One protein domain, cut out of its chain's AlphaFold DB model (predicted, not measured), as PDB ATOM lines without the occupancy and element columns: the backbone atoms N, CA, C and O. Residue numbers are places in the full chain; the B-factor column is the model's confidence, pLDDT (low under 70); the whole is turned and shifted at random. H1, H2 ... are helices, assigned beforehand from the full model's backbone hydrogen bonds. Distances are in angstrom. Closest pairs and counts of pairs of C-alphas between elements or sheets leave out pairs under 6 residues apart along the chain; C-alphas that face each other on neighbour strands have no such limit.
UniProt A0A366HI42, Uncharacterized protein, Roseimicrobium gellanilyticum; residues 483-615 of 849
ATOM      1  N   TRP A 483     -43.606 -15.257  41.048       71.81
ATOM      2  CA  TRP A 483     -43.181 -15.527  42.424       71.81
ATOM      3  C   TRP A 483     -42.972 -17.018  42.652       71.81
ATOM      4  O   TRP A 483     -42.132 -17.424  43.444       71.81
ATOM      5  N   TRP A 484     -43.684 -17.819  41.873       68.06
ATOM      6  CA  TRP A 484     -43.471 -19.238  41.751       68.06
ATOM      7  C   TRP A 484     -42.576 -19.556  40.540       68.06
ATOM      8  O   TRP A 484     -42.900 -20.300  39.609       68.06
ATOM      9  N   GLU A 485     -41.389 -18.970  40.565       62.28
ATOM     10  CA  GLU A 485     -40.247 -19.467  39.823       62.28
ATOM     11  C   GLU A 485     -39.725 -20.709  40.558       62.28
ATOM     12  O   GLU A 485     -39.475 -20.677  41.760       62.28
ATOM     13  N   PHE A 486     -39.566 -21.832  39.847       56.56
ATOM     14  CA  PHE A 486     -39.057 -23.106  40.387       56.56
ATOM     15  C   PHE A 486     -37.547 -23.034  40.705       56.56
ATOM     16  O   PHE A 486     -36.777 -23.893  40.296       56.56
ATOM     17  N   HIS A 487     -37.111 -21.945  41.339       43.44
ATOM     18  CA  HIS A 487     -35.719 -21.610  41.644       43.44
ATOM     19  C   HIS A 487     -35.398 -21.845  43.127       43.44
ATOM     20  O   HIS A 487     -34.229 -21.885  43.501       43.44
ATOM     21  N   GLY A 488     -36.429 -22.035  43.957       51.34
ATOM     22  CA  GLY A 488     -36.294 -22.441  45.349       51.34
ATOM     23  C   GLY A 488     -36.250 -23.972  45.491       51.34
ATOM     24  O   GLY A 488     -37.097 -24.664  44.908       51.34
ATOM     25  N   PRO A 489     -35.307 -24.529  46.261       51.88
ATOM     26  CA  PRO A 489     -35.288 -25.950  46.619       51.88
ATOM     27  C   PRO A 489     -36.506 -26.419  47.431       51.88
ATOM     28  O   PRO A 489     -36.722 -27.624  47.566       51.88
ATOM     29  N   ASP A 490     -37.333 -25.486  47.892       59.62
ATOM     30  CA  ASP A 490     -38.438 -25.665  48.831       59.62
ATOM     31  C   ASP A 490     -39.511 -26.561  48.234       59.62
ATOM     32  O   ASP A 490     -39.736 -27.699  48.661       59.62
ATOM     33  N   HIS A 491     -40.061 -26.122  47.109       69.62
ATOM     34  CA  HIS A 491     -41.072 -26.876  46.389       69.62
ATOM     35  C   HIS A 491     -40.455 -28.032  45.588       69.62
ATOM     36  O   HIS A 491     -41.049 -29.111  45.479       69.62
ATOM     37  N   PHE A 492     -39.258 -27.834  45.014       69.56
ATOM     38  CA  PHE A 492     -38.617 -28.843  44.162       69.56
ATOM     39  C   PHE A 492     -38.175 -30.067  44.967       69.56
ATOM     40  O   PHE A 492     -38.436 -31.194  44.544       69.56
ATOM     41  N   GLY A 493     -37.575 -29.874  46.142       68.50
ATOM     42  CA  GLY A 493     -37.139 -30.951  47.027       68.50
ATOM     43  C   GLY A 493     -38.310 -31.804  47.511       68.50
ATOM     44  O   GLY A 493     -38.258 -33.033  47.426       68.50
ATOM     45  N   VAL A 494     -39.408 -31.168  47.931       74.00
ATOM     46  CA  VAL A 494     -40.635 -31.860  48.357       74.00
ATOM     47  C   VAL A 494     -41.240 -32.681  47.213       74.00
ATOM     48  O   VAL A 494     -41.585 -33.856  47.395       74.00
ATOM     49  N   VAL A 495     -41.329 -32.104  46.009       77.56
ATOM     50  CA  VAL A 495     -41.809 -32.817  44.815       77.56
ATOM     51  C   VAL A 495     -40.886 -33.982  44.465       77.56
ATOM     52  O   VAL A 495     -41.370 -35.091  44.231       77.56
ATOM     53  N   LEU A 496     -39.569 -33.769  44.471       75.62
ATOM     54  CA  LEU A 496     -38.575 -34.789  44.151       75.62
ATOM     55  C   LEU A 496     -38.655 -35.969  45.124       75.62
ATOM     56  O   LEU A 496     -38.745 -37.114  44.681       75.62
ATOM     57  N   ILE A 497     -38.705 -35.708  46.435       72.94
ATOM     58  CA  ILE A 497     -38.890 -36.742  47.465       72.94
ATOM     59  C   ILE A 497     -40.189 -37.517  47.215       72.94
ATOM     60  O   ILE A 497     -40.195 -38.752  47.234       72.94
ATOM     61  N   GLY A 498     -41.289 -36.815  46.929       73.44
ATOM     62  CA  GLY A 498     -42.571 -37.444  46.620       73.44
ATOM     63  C   GLY A 498     -42.520 -38.342  45.377       73.44
ATOM     64  O   GLY A 498     -43.060 -39.454  45.394       73.44
ATOM     65  N   LEU A 499     -41.840 -37.904  44.313       78.50
ATOM     66  CA  LEU A 499     -41.656 -38.676  43.081       78.50
ATOM     67  C   LEU A 499     -40.724 -39.875  43.277       78.50
ATOM     68  O   LEU A 499     -41.019 -40.954  42.768       78.50
ATOM     69  N   LEU A 500     -39.654 -39.735  44.059       72.81
ATOM     70  CA  LEU A 500     -38.773 -40.847  44.424       72.81
ATOM     71  C   LEU A 500     -39.524 -41.900  45.247       72.81
ATOM     72  O   LEU A 500     -39.424 -43.096  44.964       72.81
ATOM     73  N   GLY A 501     -40.363 -41.472  46.194       72.19
ATOM     74  CA  GLY A 501     -41.268 -42.366  46.917       72.19
ATOM     75  C   GLY A 501     -42.257 -43.079  45.986       72.19
ATOM     76  O   GLY A 501     -42.525 -44.274  46.141       72.19
ATOM     77  N   ALA A 502     -42.772 -42.378  44.974       74.00
ATOM     78  CA  ALA A 502     -43.671 -42.962  43.982       74.00
ATOM     79  C   ALA A 502     -42.958 -43.965  43.063       74.00
ATOM     80  O   ALA A 502     -43.521 -45.024  42.772       74.00
ATOM     81  N   ALA A 503     -41.721 -43.672  42.657       74.31
ATOM     82  CA  ALA A 503     -40.867 -44.585  41.911       74.31
ATOM     83  C   ALA A 503     -40.609 -45.863  42.718       74.31
ATOM     84  O   ALA A 503     -40.889 -46.956  42.227       74.31
ATOM     85  N   ALA A 504     -40.189 -45.741  43.982       69.31
ATOM     86  CA  ALA A 504     -39.983 -46.877  44.884       69.31
ATOM     87  C   ALA A 504     -41.243 -47.753  45.010       69.31
ATOM     88  O   ALA A 504     -41.169 -48.981  44.969       69.31
ATOM     89  N   PHE A 505     -42.423 -47.131  45.081       69.31
ATOM     90  CA  PHE A 505     -43.690 -47.858  45.090       69.31
ATOM     91  C   PHE A 505     -43.981 -48.569  43.759       69.31
ATOM     92  O   PHE A 505     -44.513 -49.681  43.754       69.31
ATOM     93  N   LEU A 506     -43.630 -47.959  42.626       73.19
ATOM     94  CA  LEU A 506     -43.803 -48.557  41.304       73.19
ATOM     95  C   LEU A 506     -42.944 -49.813  41.125       73.19
ATOM     96  O   LEU A 506     -43.457 -50.804  40.613       73.19
ATOM     97  N   PHE A 507     -41.701 -49.822  41.622       69.19
ATOM     98  CA  PHE A 507     -40.819 -51.003  41.608       69.19
ATOM     99  C   PHE A 507     -41.436 -52.245  42.275       69.19
ATOM    100  O   PHE A 507     -40.998 -53.364  42.015       69.19
ATOM    101  N   ARG A 508     -42.478 -52.074  43.100       68.38
ATOM    102  CA  ARG A 508     -43.252 -53.173  43.692       68.38
ATOM    103  C   ARG A 508     -44.279 -53.788  42.740       68.38
ATOM    104  O   ARG A 508     -44.672 -54.936  42.919       68.38
ATOM    105  N   GLN A 509     -44.805 -52.998  41.810       72.00
ATOM    106  CA  GLN A 509     -46.003 -53.340  41.036       72.00
ATOM    107  C   GLN A 509     -45.701 -53.860  39.635       72.00
ATOM    108  O   GLN A 509     -46.531 -54.555  39.052       72.00
ATOM    109  N   VAL A 510     -44.550 -53.491  39.084       77.75
ATOM    110  CA  VAL A 510     -44.167 -53.784  37.702       77.75
ATOM    111  C   VAL A 510     -42.758 -54.365  37.658       77.75
ATOM    112  O   VAL A 510     -42.040 -54.365  38.657       77.75
ATOM    113  N   GLU A 511     -42.356 -54.873  36.496       76.06
ATOM    114  CA  GLU A 511     -40.991 -55.362  36.307       76.06
ATOM    115  C   GLU A 511     -39.980 -54.231  36.533       76.06
ATOM    116  O   GLU A 511     -40.200 -53.087  36.123       76.06
ATOM    117  N   ALA A 512     -38.863 -54.555  37.190       73.50
ATOM    118  CA  ALA A 512     -37.904 -53.567  37.679       73.50
ATOM    119  C   ALA A 512     -37.377 -52.637  36.575       73.50
ATOM    120  O   ALA A 512     -37.209 -51.444  36.809       73.50
ATOM    121  N   TRP A 513     -37.164 -53.153  35.363       77.44
ATOM    122  CA  TRP A 513     -36.700 -52.348  34.233       77.44
ATOM    123  C   TRP A 513     -37.755 -51.321  33.783       77.44
ATOM    124  O   TRP A 513     -37.416 -50.166  33.542       77.44
ATOM    125  N   ALA A 514     -39.037 -51.699  33.739       76.88
ATOM    126  CA  ALA A 514     -40.122 -50.806  33.334       76.88
ATOM    127  C   ALA A 514     -40.375 -49.727  34.396       76.88
ATOM    128  O   ALA A 514     -40.615 -48.566  34.053       76.88
ATOM    129  N   ALA A 515     -40.271 -50.092  35.681       73.31
ATOM    130  CA  ALA A 515     -40.293 -49.132  36.782       73.31
ATOM    131  C   ALA A 515     -39.125 -48.145  36.684       73.31
ATOM    132  O   ALA A 515     -39.355 -46.940  36.753       73.31
ATOM    133  N   ALA A 516     -37.902 -48.643  36.471       74.25
ATOM    134  CA  ALA A 516     -36.702 -47.816  36.376       74.25
ATOM    135  C   ALA A 516     -36.781 -46.817  35.222       74.25
ATOM    136  O   ALA A 516     -36.594 -45.626  35.443       74.25
ATOM    137  N   VAL A 517     -37.122 -47.278  34.016       76.06
ATOM    138  CA  VAL A 517     -37.253 -46.409  32.836       76.06
ATOM    139  C   VAL A 517     -38.326 -45.347  33.071       76.06
ATOM    140  O   VAL A 517     -38.093 -44.169  32.813       76.06
ATOM    141  N   SER A 518     -39.482 -45.732  33.622       74.12
ATOM    142  CA  SER A 518     -40.569 -44.783  33.891       74.12
ATOM    143  C   SER A 518     -40.185 -43.748  34.948       74.12
ATOM    144  O   SER A 518     -40.478 -42.568  34.782       74.12
ATOM    145  N   ALA A 519     -39.515 -44.180  36.018       75.69
ATOM    146  CA  ALA A 519     -39.026 -43.299  37.070       75.69
ATOM    147  C   ALA A 519     -37.979 -42.318  36.536       75.69
ATOM    148  O   ALA A 519     -38.116 -41.119  36.754       75.69
ATOM    149  N   VAL A 520     -36.985 -42.801  35.785       77.31
ATOM    150  CA  VAL A 520     -35.945 -41.958  35.175       77.31
ATOM    151  C   VAL A 520     -36.564 -40.941  34.223       77.31
ATOM    152  O   VAL A 520     -36.246 -39.765  34.326       77.31
ATOM    153  N   LEU A 521     -37.493 -41.344  33.353       75.06
ATOM    154  CA  LEU A 521     -38.139 -40.416  32.421       75.06
ATOM    155  C   LEU A 521     -38.959 -39.336  33.137       75.06
ATOM    156  O   LEU A 521     -38.910 -38.178  32.736       75.06
ATOM    157  N   VAL A 522     -39.680 -39.678  34.208       76.69
ATOM    158  CA  VAL A 522     -40.446 -38.690  34.986       76.69
ATOM    159  C   VAL A 522     -39.543 -37.791  35.819       76.69
ATOM    160  O   VAL A 522     -39.828 -36.604  35.941       76.69
ATOM    161  N   LEU A 523     -38.436 -38.311  36.346       73.62
ATOM    162  CA  LEU A 523     -37.432 -37.507  37.039       73.62
ATOM    163  C   LEU A 523     -36.733 -36.549  36.072       73.62
ATOM    164  O   LEU A 523     -36.653 -35.365  36.370       73.62
ATOM    165  N   LEU A 524     -36.306 -37.023  34.899       74.88
ATOM    166  CA  LEU A 524     -35.715 -36.190  33.851       74.88
ATOM    167  C   LEU A 524     -36.701 -35.142  33.341       74.88
ATOM    168  O   LEU A 524     -36.313 -33.995  33.175       74.88
ATOM    169  N   ALA A 525     -37.973 -35.503  33.146       75.12
ATOM    170  CA  ALA A 525     -39.007 -34.533  32.809       75.12
ATOM    171  C   ALA A 525     -39.140 -33.485  33.919       75.12
ATOM    172  O   ALA A 525     -39.109 -32.302  33.634       75.12
ATOM    173  N   THR A 526     -39.210 -33.898  35.186       74.69
ATOM    174  CA  THR A 526     -39.318 -32.971  36.326       74.69
ATOM    175  C   THR A 526     -38.099 -32.051  36.442       74.69
ATOM    176  O   THR A 526     -38.262 -30.861  36.683       74.69
ATOM    177  N   LEU A 527     -36.893 -32.577  36.214       74.38
ATOM    178  CA  LEU A 527     -35.646 -31.808  36.155       74.38
ATOM    179  C   LEU A 527     -35.623 -30.852  34.959       74.38
ATOM    180  O   LEU A 527     -35.186 -29.721  35.101       74.38
ATOM    181  N   ALA A 528     -36.135 -31.261  33.799       75.38
ATOM    182  CA  ALA A 528     -36.268 -30.391  32.631       75.38
ATOM    183  C   ALA A 528     -37.329 -29.294  32.829       75.38
ATOM    184  O   ALA A 528     -37.288 -28.273  32.148       75.38
ATOM    185  N   LEU A 529     -38.274 -29.498  33.755       71.31
ATOM    186  CA  LEU A 529     -39.222 -28.473  34.192       71.31
ATOM    187  C   LEU A 529     -38.629 -27.549  35.276       71.31
ATOM    188  O   LEU A 529     -39.268 -26.558  35.623       71.31
ATOM    189  N   HIS A 530     -37.438 -27.838  35.816       72.12
ATOM    190  CA  HIS A 530     -36.760 -26.939  36.752       72.12
ATOM    191  C   HIS A 530     -36.485 -25.593  36.068       72.12
ATOM    192  O   HIS A 530     -36.049 -25.542  34.919       72.12
ATOM    193  N   GLY A 531     -36.793 -24.496  36.756       67.31
ATOM    194  CA  GLY A 531     -36.719 -23.151  36.189       67.31
ATOM    195  C   GLY A 531     -37.884 -22.744  35.275       67.31
ATOM    196  O   GLY A 531     -37.968 -21.570  34.918       67.31
ATOM    197  N   LEU A 532     -38.824 -23.638  34.926       71.62
ATOM    198  CA  LEU A 532     -40.061 -23.203  34.274       71.62
ATOM    199  C   LEU A 532     -40.942 -22.443  35.262       71.62
ATOM    200  O   LEU A 532     -41.076 -22.817  36.428       71.62
ATOM    201  N   SER A 533     -41.588 -21.385  34.775       71.00
ATOM    202  CA  SER A 533     -42.545 -20.649  35.589       71.00
ATOM    203  C   SER A 533     -43.779 -21.500  35.877       71.00
ATOM    204  O   SER A 533     -44.247 -22.306  35.058       71.00
ATOM    205  N   ALA A 534     -44.364 -21.264  37.043       73.81
ATOM    206  CA  ALA A 534     -45.588 -21.917  37.460       73.81
ATOM    207  C   ALA A 534     -46.759 -21.768  36.495       73.81
ATOM    208  O   ALA A 534     -47.605 -22.661  36.438       73.81
ATOM    209  N   VAL A 535     -46.787 -20.683  35.709       74.31
ATOM    210  CA  VAL A 535     -47.791 -20.444  34.659       74.31
ATOM    211  C   VAL A 535     -47.957 -21.675  33.767       74.31
ATOM    212  O   VAL A 535     -49.076 -22.017  33.390       74.31
ATOM    213  N   TRP A 536     -46.855 -22.361  33.450       78.19
ATOM    214  CA  TRP A 536     -46.847 -23.519  32.557       78.19
ATOM    215  C   TRP A 536     -46.983 -24.840  33.302       78.19
ATOM    216  O   TRP A 536     -47.696 -25.746  32.860       78.19
ATOM    217  N   MET A 537     -46.324 -24.952  34.455       76.75
ATOM    218  CA  MET A 537     -46.353 -26.180  35.245       76.75
ATOM    219  C   MET A 537     -47.740 -26.461  35.809       76.75
ATOM    220  O   MET A 537     -48.151 -27.618  35.893       76.75
ATOM    221  N   TRP A 538     -48.467 -25.416  36.185       82.12
ATOM    222  CA  TRP A 538     -49.765 -25.535  36.820       82.12
ATOM    223  C   TRP A 538     -50.827 -26.216  35.923       82.12
ATOM    224  O   TRP A 538     -51.388 -27.246  36.330       82.12
ATOM    225  N   PRO A 539     -51.096 -25.735  34.688       80.50
ATOM    226  CA  PRO A 539     -51.992 -26.423  33.762       80.50
ATOM    227  C   PRO A 539     -51.515 -27.839  33.438       80.50
ATOM    228  O   PRO A 539     -52.333 -28.758  33.391       80.50
ATOM    229  N   LEU A 540     -50.203 -28.037  33.272       79.56
ATOM    230  CA  LEU A 540     -49.624 -29.348  32.984       79.56
ATOM    231  C   LEU A 540     -49.902 -30.344  34.117       79.56
ATOM    232  O   LEU A 540     -50.424 -31.430  33.865       79.56
ATOM    233  N   ALA A 541     -49.619 -29.967  35.366       81.19
ATOM    234  CA  ALA A 541     -49.883 -30.788  36.543       81.19
ATOM    235  C   ALA A 541     -51.378 -31.078  36.707       81.19
ATOM    236  O   ALA A 541     -51.756 -32.205  37.028       81.19
ATOM    237  N   THR A 542     -52.232 -30.092  36.414       84.25
ATOM    238  CA  THR A 542     -53.693 -30.242  36.419       84.25
ATOM    239  C   THR A 542     -54.159 -31.278  35.400       84.25
ATOM    240  O   THR A 542     -54.870 -32.222  35.752       84.25
ATOM    241  N   ILE A 543     -53.745 -31.142  34.139       83.62
ATOM    242  CA  ILE A 543     -54.103 -32.079  33.068       83.62
ATOM    243  C   ILE A 543     -53.593 -33.475  33.416       83.62
ATOM    244  O   ILE A 543     -54.350 -34.445  33.341       83.62
ATOM    245  N   LEU A 544     -52.337 -33.572  33.857       82.38
ATOM    246  CA  LEU A 544     -51.702 -34.831  34.213       82.38
ATOM    247  C   LEU A 544     -52.454 -35.535  35.342       82.38
ATOM    248  O   LEU A 544     -52.840 -36.693  35.186       82.38
ATOM    249  N   VAL A 545     -52.710 -34.846  36.461       85.50
ATOM    250  CA  VAL A 545     -53.378 -35.452  37.618       85.50
ATOM    251  C   VAL A 545     -54.811 -35.855  37.288       85.50
ATOM    252  O   VAL A 545     -55.245 -36.930  37.700       85.50
ATOM    253  N   LEU A 546     -55.544 -35.065  36.497       85.00
ATOM    254  CA  LEU A 546     -56.904 -35.408  36.074       85.00
ATOM    255  C   LEU A 546     -56.928 -36.592  35.100       85.00
ATOM    256  O   LEU A 546     -57.815 -37.444  35.205       85.00
ATOM    257  N   TYR A 547     -55.949 -36.670  34.194       87.44
ATOM    258  CA  TYR A 547     -55.803 -37.767  33.239       87.44
ATOM    259  C   TYR A 547     -55.556 -39.100  33.951       87.44
ATOM    260  O   TYR A 547     -56.265 -40.079  33.705       87.44
ATOM    261  N   VAL A 548     -54.599 -39.125  34.884       85.25
ATOM    262  CA  VAL A 548     -54.181 -40.353  35.583       85.25
ATOM    263  C   VAL A 548     -55.096 -40.730  36.751       85.25
ATOM    264  O   VAL A 548     -55.062 -41.869  37.223       85.25
ATOM    265  N   SER A 549     -55.914 -39.795  37.239       83.62
ATOM    266  CA  SER A 549     -56.800 -40.044  38.373       83.62
ATOM    267  C   SER A 549     -58.073 -40.792  37.974       83.62
ATOM    268  O   SER A 549     -58.703 -40.457  36.961       83.62
ATOM    269  N   PRO A 550     -58.534 -41.735  38.821       86.69
ATOM    270  CA  PRO A 550     -59.832 -42.374  38.647       86.69
ATOM    271  C   PRO A 550     -60.976 -41.344  38.601       86.69
ATOM    272  O   PRO A 550     -60.931 -40.367  39.362       86.69
ATOM    273  N   PRO A 551     -62.018 -41.545  37.766       86.62
ATOM    274  CA  PRO A 551     -63.125 -40.597  37.603       86.62
ATOM    275  C   PRO A 551     -63.799 -40.178  38.912       86.62
ATOM    276  O   PRO A 551     -64.208 -39.029  39.067       86.62
ATOM    277  N   GLU A 552     -63.883 -41.080  39.887       87.56
ATOM    278  CA  GLU A 552     -64.474 -40.813  41.194       87.56
ATOM    279  C   GLU A 552     -63.668 -39.822  42.047       87.56
ATOM    280  O   GLU A 552     -64.246 -39.192  42.936       87.56
ATOM    281  N   ARG A 553     -62.369 -39.651  41.757       90.88
ATOM    282  CA  ARG A 553     -61.442 -38.767  42.483       90.88
ATOM    283  C   ARG A 553     -61.150 -37.456  41.756       90.88
ATOM    284  O   ARG A 553     -60.752 -36.493  42.405       90.88
ATOM    285  N   ARG A 554     -61.387 -37.394  40.439       90.50
ATOM    286  CA  ARG A 554     -61.199 -36.183  39.616       90.50
ATOM    287  C   ARG A 554     -61.856 -34.924  40.197       90.50
ATOM    288  O   ARG A 554     -61.201 -33.891  40.147       90.50
ATOM    289  N   PRO A 555     -63.064 -34.968  40.798       93.31
ATOM    290  CA  PRO A 555     -63.659 -33.765  41.378       93.31
ATOM    291  C   PRO A 555     -62.829 -33.144  42.508       93.31
ATOM    292  O   PRO A 555     -62.735 -31.928  42.582       93.31
ATOM    293  N   LEU A 556     -62.190 -33.955  43.361       92.94
ATOM    294  CA  LEU A 556     -61.333 -33.434  44.431       92.94
ATOM    295  C   LEU A 556     -60.062 -32.795  43.858       92.94
ATOM    296  O   LEU A 556     -59.684 -31.709  44.281       92.94
ATOM    297  N   TRP A 557     -59.449 -33.416  42.849       90.94
ATOM    298  CA  TRP A 557     -58.318 -32.813  42.140       90.94
ATOM    299  C   TRP A 557     -58.701 -31.529  41.409       90.94
ATOM    300  O   TRP A 557     -57.922 -30.589  41.412       90.94
ATOM    301  N   ALA A 558     -59.906 -31.458  40.843       90.25
ATOM    302  CA  ALA A 558     -60.420 -30.243  40.226       90.25
ATOM    303  C   ALA A 558     -60.653 -29.117  41.251       90.25
ATOM    304  O   ALA A 558     -60.473 -27.956  40.904       90.25
ATOM    305  N   LEU A 559     -61.013 -29.437  42.502       91.81
ATOM    306  CA  LEU A 559     -61.094 -28.443  43.579       91.81
ATOM    307  C   LEU A 559     -59.713 -27.894  43.940       91.81
ATOM    308  O   LEU A 559     -59.542 -26.683  43.956       91.81
ATOM    309  N   VAL A 560     -58.726 -28.765  44.181       91.00
ATOM    310  CA  VAL A 560     -57.343 -28.315  44.428       91.00
ATOM    311  C   VAL A 560     -56.847 -27.492  43.239       91.00
ATOM    312  O   VAL A 560     -56.269 -26.429  43.434       91.00
ATOM    313  N   ALA A 561     -57.172 -27.942  42.021       89.12
ATOM    314  CA  ALA A 561     -56.858 -27.236  40.797       89.12
ATOM    315  C   ALA A 561     -57.424 -25.803  40.815       89.12
ATOM    316  O   ALA A 561     -56.725 -24.795  40.834       89.12
ATOM    317  N   VAL A 562     -58.741 -25.683  40.849       91.00
ATOM    318  CA  VAL A 562     -59.391 -24.395  40.621       91.00
ATOM    319  C   VAL A 562     -59.054 -23.343  41.691       91.00
ATOM    320  O   VAL A 562     -59.176 -22.160  41.409       91.00
ATOM    321  N   GLY A 563     -58.579 -23.726  42.882       88.44
ATOM    322  CA  GLY A 563     -58.171 -22.773  43.919       88.44
ATOM    323  C   GLY A 563     -57.082 -21.791  43.461       88.44
ATOM    324  O   GLY A 563     -57.257 -20.583  43.601       88.44
ATOM    325  N   ILE A 564     -55.999 -22.288  42.854       87.81
ATOM    326  CA  ILE A 564     -54.814 -21.477  42.507       87.81
ATOM    327  C   ILE A 564     -55.121 -20.315  41.545       87.81
ATOM    328  O   ILE A 564     -54.827 -19.173  41.896       87.81
ATOM    329  N   PRO A 565     -55.731 -20.520  40.358       88.44
ATOM    330  CA  PRO A 565     -55.976 -19.418  39.426       88.44
ATOM    331  C   PRO A 565     -56.946 -18.364  39.980       88.44
ATOM    332  O   PRO A 565     -56.840 -17.194  39.622       88.44
ATOM    333  N   PHE A 566     -57.868 -18.738  40.874       89.31
ATOM    334  CA  PHE A 566     -58.763 -17.771  41.515       89.31
ATOM    335  C   PHE A 566     -58.066 -16.971  42.626       89.31
ATOM    336  O   PHE A 566     -58.374 -15.793  42.804       89.31
ATOM    337  N   VAL A 567     -57.096 -17.561  43.330       88.56
ATOM    338  CA  VAL A 567     -56.209 -16.823  44.248       88.56
ATOM    339  C   VAL A 567     -55.269 -15.893  43.468       88.56
ATOM    340  O   VAL A 567     -55.073 -14.742  43.864       88.56
ATOM    341  N   ALA A 568     -54.760 -16.332  42.313       88.62
ATOM    342  CA  ALA A 568     -53.985 -15.486  41.405       88.62
ATOM    343  C   ALA A 568     -54.810 -14.287  40.911       88.62
ATOM    344  O   ALA A 568     -54.328 -13.157  40.908       88.62
ATOM    345  N   LEU A 569     -56.080 -14.511  40.549       90.50
ATOM    346  CA  LEU A 569     -57.004 -13.444  40.165       90.50
ATOM    347  C   LEU A 569     -57.231 -12.448  41.309       90.50
ATOM    348  O   LEU A 569     -57.147 -11.245  41.081       90.50
ATOM    349  N   LEU A 570     -57.465 -12.931  42.535       89.75
ATOM    350  CA  LEU A 570     -57.593 -12.073  43.719       89.75
ATOM    351  C   LEU A 570     -56.326 -11.236  43.949       89.75
ATOM    352  O   LEU A 570     -56.407 -10.042  44.238       89.75
ATOM    353  N   THR A 571     -55.152 -11.840  43.767       88.06
ATOM    354  CA  THR A 571     -53.861 -11.142  43.834       88.06
ATOM    355  C   THR A 571     -53.759 -10.054  42.761       88.06
ATOM    356  O   THR A 571     -53.343  -8.933  43.049       88.06
ATOM    357  N   GLY A 572     -54.199 -10.352  41.535       89.50
ATOM    358  CA  GLY A 572     -54.301  -9.384  40.444       89.50
ATOM    359  C   GLY A 572     -55.210  -8.204  40.780       89.50
ATOM    360  O   GLY A 572     -54.814  -7.054  40.619       89.50
ATOM    361  N   MET A 573     -56.399  -8.481  41.316       90.25
ATOM    362  CA  MET A 573     -57.381  -7.465  41.725       90.25
ATOM    363  C   MET A 573     -56.954  -6.630  42.939       90.25
ATOM    364  O   MET A 573     -57.589  -5.623  43.238       90.25
ATOM    365  N   THR A 574     -55.901  -7.051  43.640       87.69
ATOM    366  CA  THR A 574     -55.309  -6.337  44.781       87.69
ATOM    367  C   THR A 574     -53.917  -5.780  44.454       87.69
ATOM    368  O   THR A 574     -53.160  -5.414  45.356       87.69
ATOM    369  N   GLY A 575     -53.558  -5.703  43.165       78.81
ATOM    370  CA  GLY A 575     -52.374  -4.975  42.704       78.81
ATOM    371  C   GLY A 575     -51.062  -5.658  43.071       78.81
ATOM    372  O   GLY A 575     -50.026  -5.014  43.191       78.81
ATOM    373  N   GLY A 576     -51.099  -6.967  43.336       74.31
ATOM    374  CA  GLY A 576     -49.931  -7.723  43.789       74.31
ATOM    375  C   GLY A 576     -49.466  -7.385  45.210       74.31
ATOM    376  O   GLY A 576     -48.543  -8.029  45.700       74.31
ATOM    377  N   SER A 577     -50.121  -6.446  45.907       70.25
ATOM    378  CA  SER A 577     -49.781  -6.058  47.286       70.25
ATOM    379  C   SER A 577     -49.884  -7.222  48.277       70.25
ATOM    380  O   SER A 577     -49.192  -7.250  49.292       70.25
ATOM    381  N   LEU A 578     -50.708  -8.221  47.949       72.69
ATOM    382  CA  LEU A 578     -50.909  -9.420  48.751       72.69
ATOM    383  C   LEU A 578     -50.265 -10.669  48.142       72.69
ATOM    384  O   LEU A 578     -50.513 -11.754  48.653       72.69
ATOM    385  N   GLY A 579     -49.433 -10.546  47.099       73.25
ATOM    386  CA  GLY A 579     -48.889 -11.687  46.349       73.25
ATOM    387  C   GLY A 579     -48.313 -12.794  47.231       73.25
ATOM    388  O   GLY A 579     -48.809 -13.916  47.173       73.25
ATOM    389  N   ARG A 580     -47.370 -12.462  48.129       71.94
ATOM    390  CA  ARG A 580     -46.779 -13.437  49.074       71.94
ATOM    391  C   ARG A 580     -47.811 -14.079  49.985       71.94
ATOM    392  O   ARG A 580     -47.840 -15.288  50.167       71.94
ATOM    393  N   ARG A 581     -48.667 -13.247  50.579       78.88
ATOM    394  CA  ARG A 581     -49.629 -13.700  51.588       78.88
ATOM    395  C   ARG A 581     -50.685 -14.606  50.951       78.88
ATOM    396  O   ARG A 581     -51.017 -15.660  51.475       78.88
ATOM    397  N   MET A 582     -51.163 -14.231  49.768       80.56
ATOM    398  CA  MET A 582     -52.126 -15.000  48.976       80.56
ATOM    399  C   MET A 582     -51.521 -16.321  48.506       80.56
ATOM    400  O   MET A 582     -52.196 -17.348  48.542       80.56
ATOM    401  N   TRP A 583     -50.246 -16.303  48.122       81.31
ATOM    402  CA  TRP A 583     -49.504 -17.482  47.696       81.31
ATOM    403  C   TRP A 583     -49.478 -18.584  48.764       81.31
ATOM    404  O   TRP A 583     -49.918 -19.705  48.486       81.31
ATOM    405  N   THR A 584     -49.125 -18.246  50.009       82.56
ATOM    406  CA  THR A 584     -49.123 -19.225  51.116       82.56
ATOM    407  C   THR A 584     -50.468 -19.898  51.366       82.56
ATOM    408  O   THR A 584     -50.550 -20.965  51.964       82.56
ATOM    409  N   CYS A 585     -51.575 -19.351  50.869       83.06
ATOM    410  CA  CYS A 585     -52.873 -19.995  51.037       83.06
ATOM    411  C   CYS A 585     -53.094 -21.191  50.106       83.06
ATOM    412  O   CYS A 585     -53.974 -22.018  50.368       83.06
ATOM    413  N   CYS A 586     -52.315 -21.304  49.028       85.19
ATOM    414  CA  CYS A 586     -52.511 -22.327  48.005       85.19
ATOM    415  C   CYS A 586     -51.244 -23.058  47.549       85.19
ATOM    416  O   CYS A 586     -51.376 -24.019  46.790       85.19
ATOM    417  N   GLU A 587     -50.054 -22.664  48.009       86.75
ATOM    418  CA  GLU A 587     -48.783 -23.280  47.594       86.75
ATOM    419  C   GLU A 587     -48.738 -24.798  47.821       86.75
ATOM    420  O   GLU A 587     -48.329 -25.546  46.932       86.75
ATOM    421  N   TRP A 588     -49.324 -25.286  48.922       90.81
ATOM    422  CA  TRP A 588     -49.493 -26.716  49.227       90.81
ATOM    423  C   TRP A 588     -50.181 -27.524  48.114       90.81
ATOM    424  O   TRP A 588     -49.984 -28.740  48.000       90.81
ATOM    425  N   GLY A 589     -51.019 -26.874  47.297       85.31
ATOM    426  CA  GLY A 589     -51.779 -27.510  46.227       85.31
ATOM    427  C   GLY A 589     -50.878 -28.061  45.130       85.31
ATOM    428  O   GLY A 589     -51.171 -29.121  44.569       85.31
ATOM    429  N   MET A 590     -49.749 -27.399  44.858       84.69
ATOM    430  CA  MET A 590     -48.879 -27.824  43.775       84.69
ATOM    431  C   MET A 590     -48.059 -29.076  44.094       84.69
ATOM    432  O   MET A 590     -48.162 -30.022  43.303       84.69
ATOM    433  N   PRO A 591     -47.262 -29.152  45.183       83.44
ATOM    434  CA  PRO A 591     -46.504 -30.366  45.482       83.44
ATOM    435  C   PRO A 591     -47.416 -31.594  45.540       83.44
ATOM    436  O   PRO A 591     -47.102 -32.655  44.995       83.44
ATOM    437  N   LEU A 592     -48.616 -31.411  46.093       88.25
ATOM    438  CA  LEU A 592     -49.679 -32.408  46.111       88.25
ATOM    439  C   LEU A 592     -50.094 -32.853  44.690       88.25
ATOM    440  O   LEU A 592     -50.167 -34.054  44.415       88.25
ATOM    441  N   MET A 593     -50.333 -31.928  43.758       87.94
ATOM    442  CA  MET A 593     -50.723 -32.255  42.378       87.94
ATOM    443  C   MET A 593     -49.589 -32.847  41.539       87.94
ATOM    444  O   MET A 593     -49.820 -33.835  40.839       87.94
ATOM    445  N   LEU A 594     -48.373 -32.305  41.624       85.56
ATOM    446  CA  LEU A 594     -47.206 -32.804  40.889       85.56
ATOM    447  C   LEU A 594     -46.854 -34.233  41.291       85.56
ATOM    448  O   LEU A 594     -46.684 -35.093  40.425       85.56
ATOM    449  N   VAL A 595     -46.818 -34.523  42.593       84.75
ATOM    450  CA  VAL A 595     -46.520 -35.873  43.084       84.75
ATOM    451  C   VAL A 595     -47.619 -36.853  42.680       84.75
ATOM    452  O   VAL A 595     -47.325 -37.976  42.270       84.75
ATOM    453  N   ALA A 596     -48.893 -36.452  42.729       86.69
ATOM    454  CA  ALA A 596     -49.991 -37.314  42.294       86.69
ATOM    455  C   ALA A 596     -49.998 -37.562  40.778       86.69
ATOM    456  O   ALA A 596     -50.129 -38.713  40.349       86.69
ATOM    457  N   GLY A 597     -49.841 -36.504  39.978       81.88
ATOM    458  CA  GLY A 597     -49.764 -36.572  38.523       81.88
ATOM    459  C   GLY A 597     -48.572 -37.405  38.061       81.88
ATOM    460  O   GLY A 597     -48.748 -38.356  37.299       81.88
ATOM    461  N   GLY A 598     -47.381 -37.124  38.594       82.81
ATOM    462  CA  GLY A 598     -46.157 -37.863  38.291       82.81
ATOM    463  C   GLY A 598     -46.247 -39.336  38.691       82.81
ATOM    464  O   GLY A 598     -45.960 -40.209  37.872       82.81
ATOM    465  N   ALA A 599     -46.741 -39.648  39.894       82.19
ATOM    466  CA  ALA A 599     -46.955 -41.031  40.334       82.19
ATOM    467  C   ALA A 599     -47.935 -41.801  39.438       82.19
ATOM    468  O   ALA A 599     -47.716 -42.973  39.126       82.19
ATOM    469  N   GLY A 600     -49.030 -41.159  39.027       82.62
ATOM    470  CA  GLY A 600     -49.993 -41.768  38.117       82.62
ATOM    471  C   GLY A 600     -49.413 -41.983  36.720       82.62
ATOM    472  O   GLY A 600     -49.587 -43.058  36.145       82.62
ATOM    473  N   PHE A 601     -48.668 -41.008  36.200       82.56
ATOM    474  CA  PHE A 601     -48.066 -41.084  34.872       82.56
ATOM    475  C   PHE A 601     -46.990 -42.166  34.798       82.56
ATOM    476  O   PHE A 601     -47.008 -42.978  33.876       82.56
ATOM    477  N   MET A 602     -46.142 -42.264  35.826       83.44
ATOM    478  CA  MET A 602     -45.170 -43.347  35.971       83.44
ATOM    479  C   MET A 602     -45.826 -44.737  35.861       83.44
ATOM    480  O   MET A 602     -45.306 -45.617  35.178       83.44
ATOM    481  N   ARG A 603     -47.001 -44.941  36.478       81.94
ATOM    482  CA  ARG A 603     -47.745 -46.214  36.381       81.94
ATOM    483  C   ARG A 603     -48.282 -46.481  34.977       81.94
ATOM    484  O   ARG A 603     -48.214 -47.618  34.503       81.94
ATOM    485  N   VAL A 604     -48.834 -45.458  34.323       84.00
ATOM    486  CA  VAL A 604     -49.351 -45.571  32.949       84.00
ATOM    487  C   VAL A 604     -48.216 -45.929  31.991       84.00
ATOM    488  O   VAL A 604     -48.335 -46.900  31.245       84.00
ATOM    489  N   LEU A 605     -47.096 -45.210  32.073       83.75
ATOM    490  CA  LEU A 605     -45.918 -45.432  31.241       83.75
ATOM    491  C   LEU A 605     -45.337 -46.836  31.436       83.75
ATOM    492  O   LEU A 605     -45.152 -47.558  30.458       83.75
ATOM    493  N   ALA A 606     -45.159 -47.279  32.684       79.94
ATOM    494  CA  ALA A 606     -44.675 -48.628  32.963       79.94
ATOM    495  C   ALA A 606     -45.595 -49.709  32.377       79.94
ATOM    496  O   ALA A 606     -45.131 -50.701  31.816       79.94
ATOM    497  N   THR A 607     -46.912 -49.503  32.449       83.19
ATOM    498  CA  THR A 607     -47.892 -50.429  31.864       83.19
ATOM    499  C   THR A 607     -47.779 -50.483  30.338       83.19
ATOM    500  O   THR A 607     -47.901 -51.559  29.748       83.19
ATOM    501  N   LEU A 608     -47.543 -49.343  29.684       84.88
ATOM    502  CA  LEU A 608     -47.341 -49.271  28.235       84.88
ATOM    503  C   LEU A 608     -46.043 -49.965  27.809       84.88
ATOM    504  O   LEU A 608     -46.080 -50.762  26.871       84.88
ATOM    505  N   LEU A 609     -44.939 -49.740  28.530       81.00
ATOM    506  CA  LEU A 609     -43.653 -50.405  28.281       81.00
ATOM    507  C   LEU A 609     -43.787 -51.929  28.359       81.00
ATOM    508  O   LEU A 609     -43.372 -52.636  27.442       81.00
ATOM    509  N   LEU A 610     -44.458 -52.439  29.397       82.19
ATOM    510  CA  LEU A 610     -44.716 -53.873  29.545       82.19
ATOM    511  C   LEU A 610     -45.578 -54.444  28.412       82.19
ATOM    512  O   LEU A 610     -45.341 -55.561  27.951       82.19
ATOM    513  N   ARG A 611     -46.584 -53.698  27.938       84.88
ATOM    514  CA  ARG A 611     -47.405 -54.115  26.788       84.88
ATOM    515  C   ARG A 611     -46.596 -54.147  25.491       84.88
ATOM    516  O   ARG A 611     -46.787 -55.066  24.699       84.88
ATOM    517  N   GLY A 612     -45.712 -53.172  25.285       82.38
ATOM    518  CA  GLY A 612     -44.813 -53.116  24.131       82.38
ATOM    519  C   GLY A 612     -43.839 -54.294  24.106       82.38
ATOM    520  O   GLY A 612     -43.779 -55.011  23.109       82.38
ATOM    521  N   ALA A 613     -43.177 -54.559  25.236       80.38
ATOM    522  CA  ALA A 613     -42.255 -55.685  25.382       80.38
ATOM    523  C   ALA A 613     -42.942 -57.034  25.099       80.38
ATOM    524  O   ALA A 613     -42.420 -57.855  24.346       80.38
ATOM    525  N   ARG A 614     -44.166 -57.234  25.610       83.12
ATOM    526  CA  ARG A 614     -44.942 -58.461  25.353       83.12
ATOM    527  C   ARG A 614     -45.324 -58.641  23.884       83.12
ATOM    528  O   ARG A 614     -45.320 -59.767  23.396       83.12
ATOM    529  N   ARG A 615     -45.628 -57.556  23.162       81.56
ATOM    530  CA  ARG A 615     -45.915 -57.621  21.717       81.56
ATOM    531  C   ARG A 615     -44.681 -58.008  20.901       81.56
ATOM    532  O   ARG A 615     -44.817 -58.779  19.961       81.56
TER     533      ARG A 615
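Overview. This is residues 483 to 615 of the 849 residues of an uncharacterized protein of Roseimicrobium gellanilyticum (UniProt A0A366HI42). The long helix H6 is the spine of an elongated, all-helix body: the H1-H2 hairpin packs on it, forming a three-helix up-and-down bundle, and H3 crosses it. H4 folds back from H3 and, with short H5, makes the end away from Arg 615. The 133 printed residues have six named helices, H1 to H6 in chain order, and no named strand; the whole is compact, radius of gyration of the C-alphas 16.2 A, spanning 56 by 32 by 20 A.

Along the chain. H6, residues 589 to 615, is 39.3 A long, ending at C-alpha 615 (-45.915, -57.621, 21.717). H1, residues 489 to 506, starts at C-alpha 489 (-35.288, -25.950, 46.619). H2 is 512 to 528, H3 534 to 548, H4 554 to 573, H5 579 to 584.

Arrangement. H6, the hub, touches H3 at a steep tilt of 51 degrees; the closest C-alphas, Val 545 and Gly 597, are 3.9 A apart. H5 touches H4, closest C-alphas Thr 571 and Gly 579, 5.6 A. O i to N i+4 pairs are all within hydrogen-bond range in H2, H5 and H6; 13 of 14 in H1, 10 of 11 in H3, 13 of 16 in H4.

Size, cuts and confidence. C-alphas 577 and 615 are farthest apart, 57.7 A. The printed part has no cut; its links are tight. pLDDT is under 70 at 484 to 493, 504 to 505, 507 to 508 and 531.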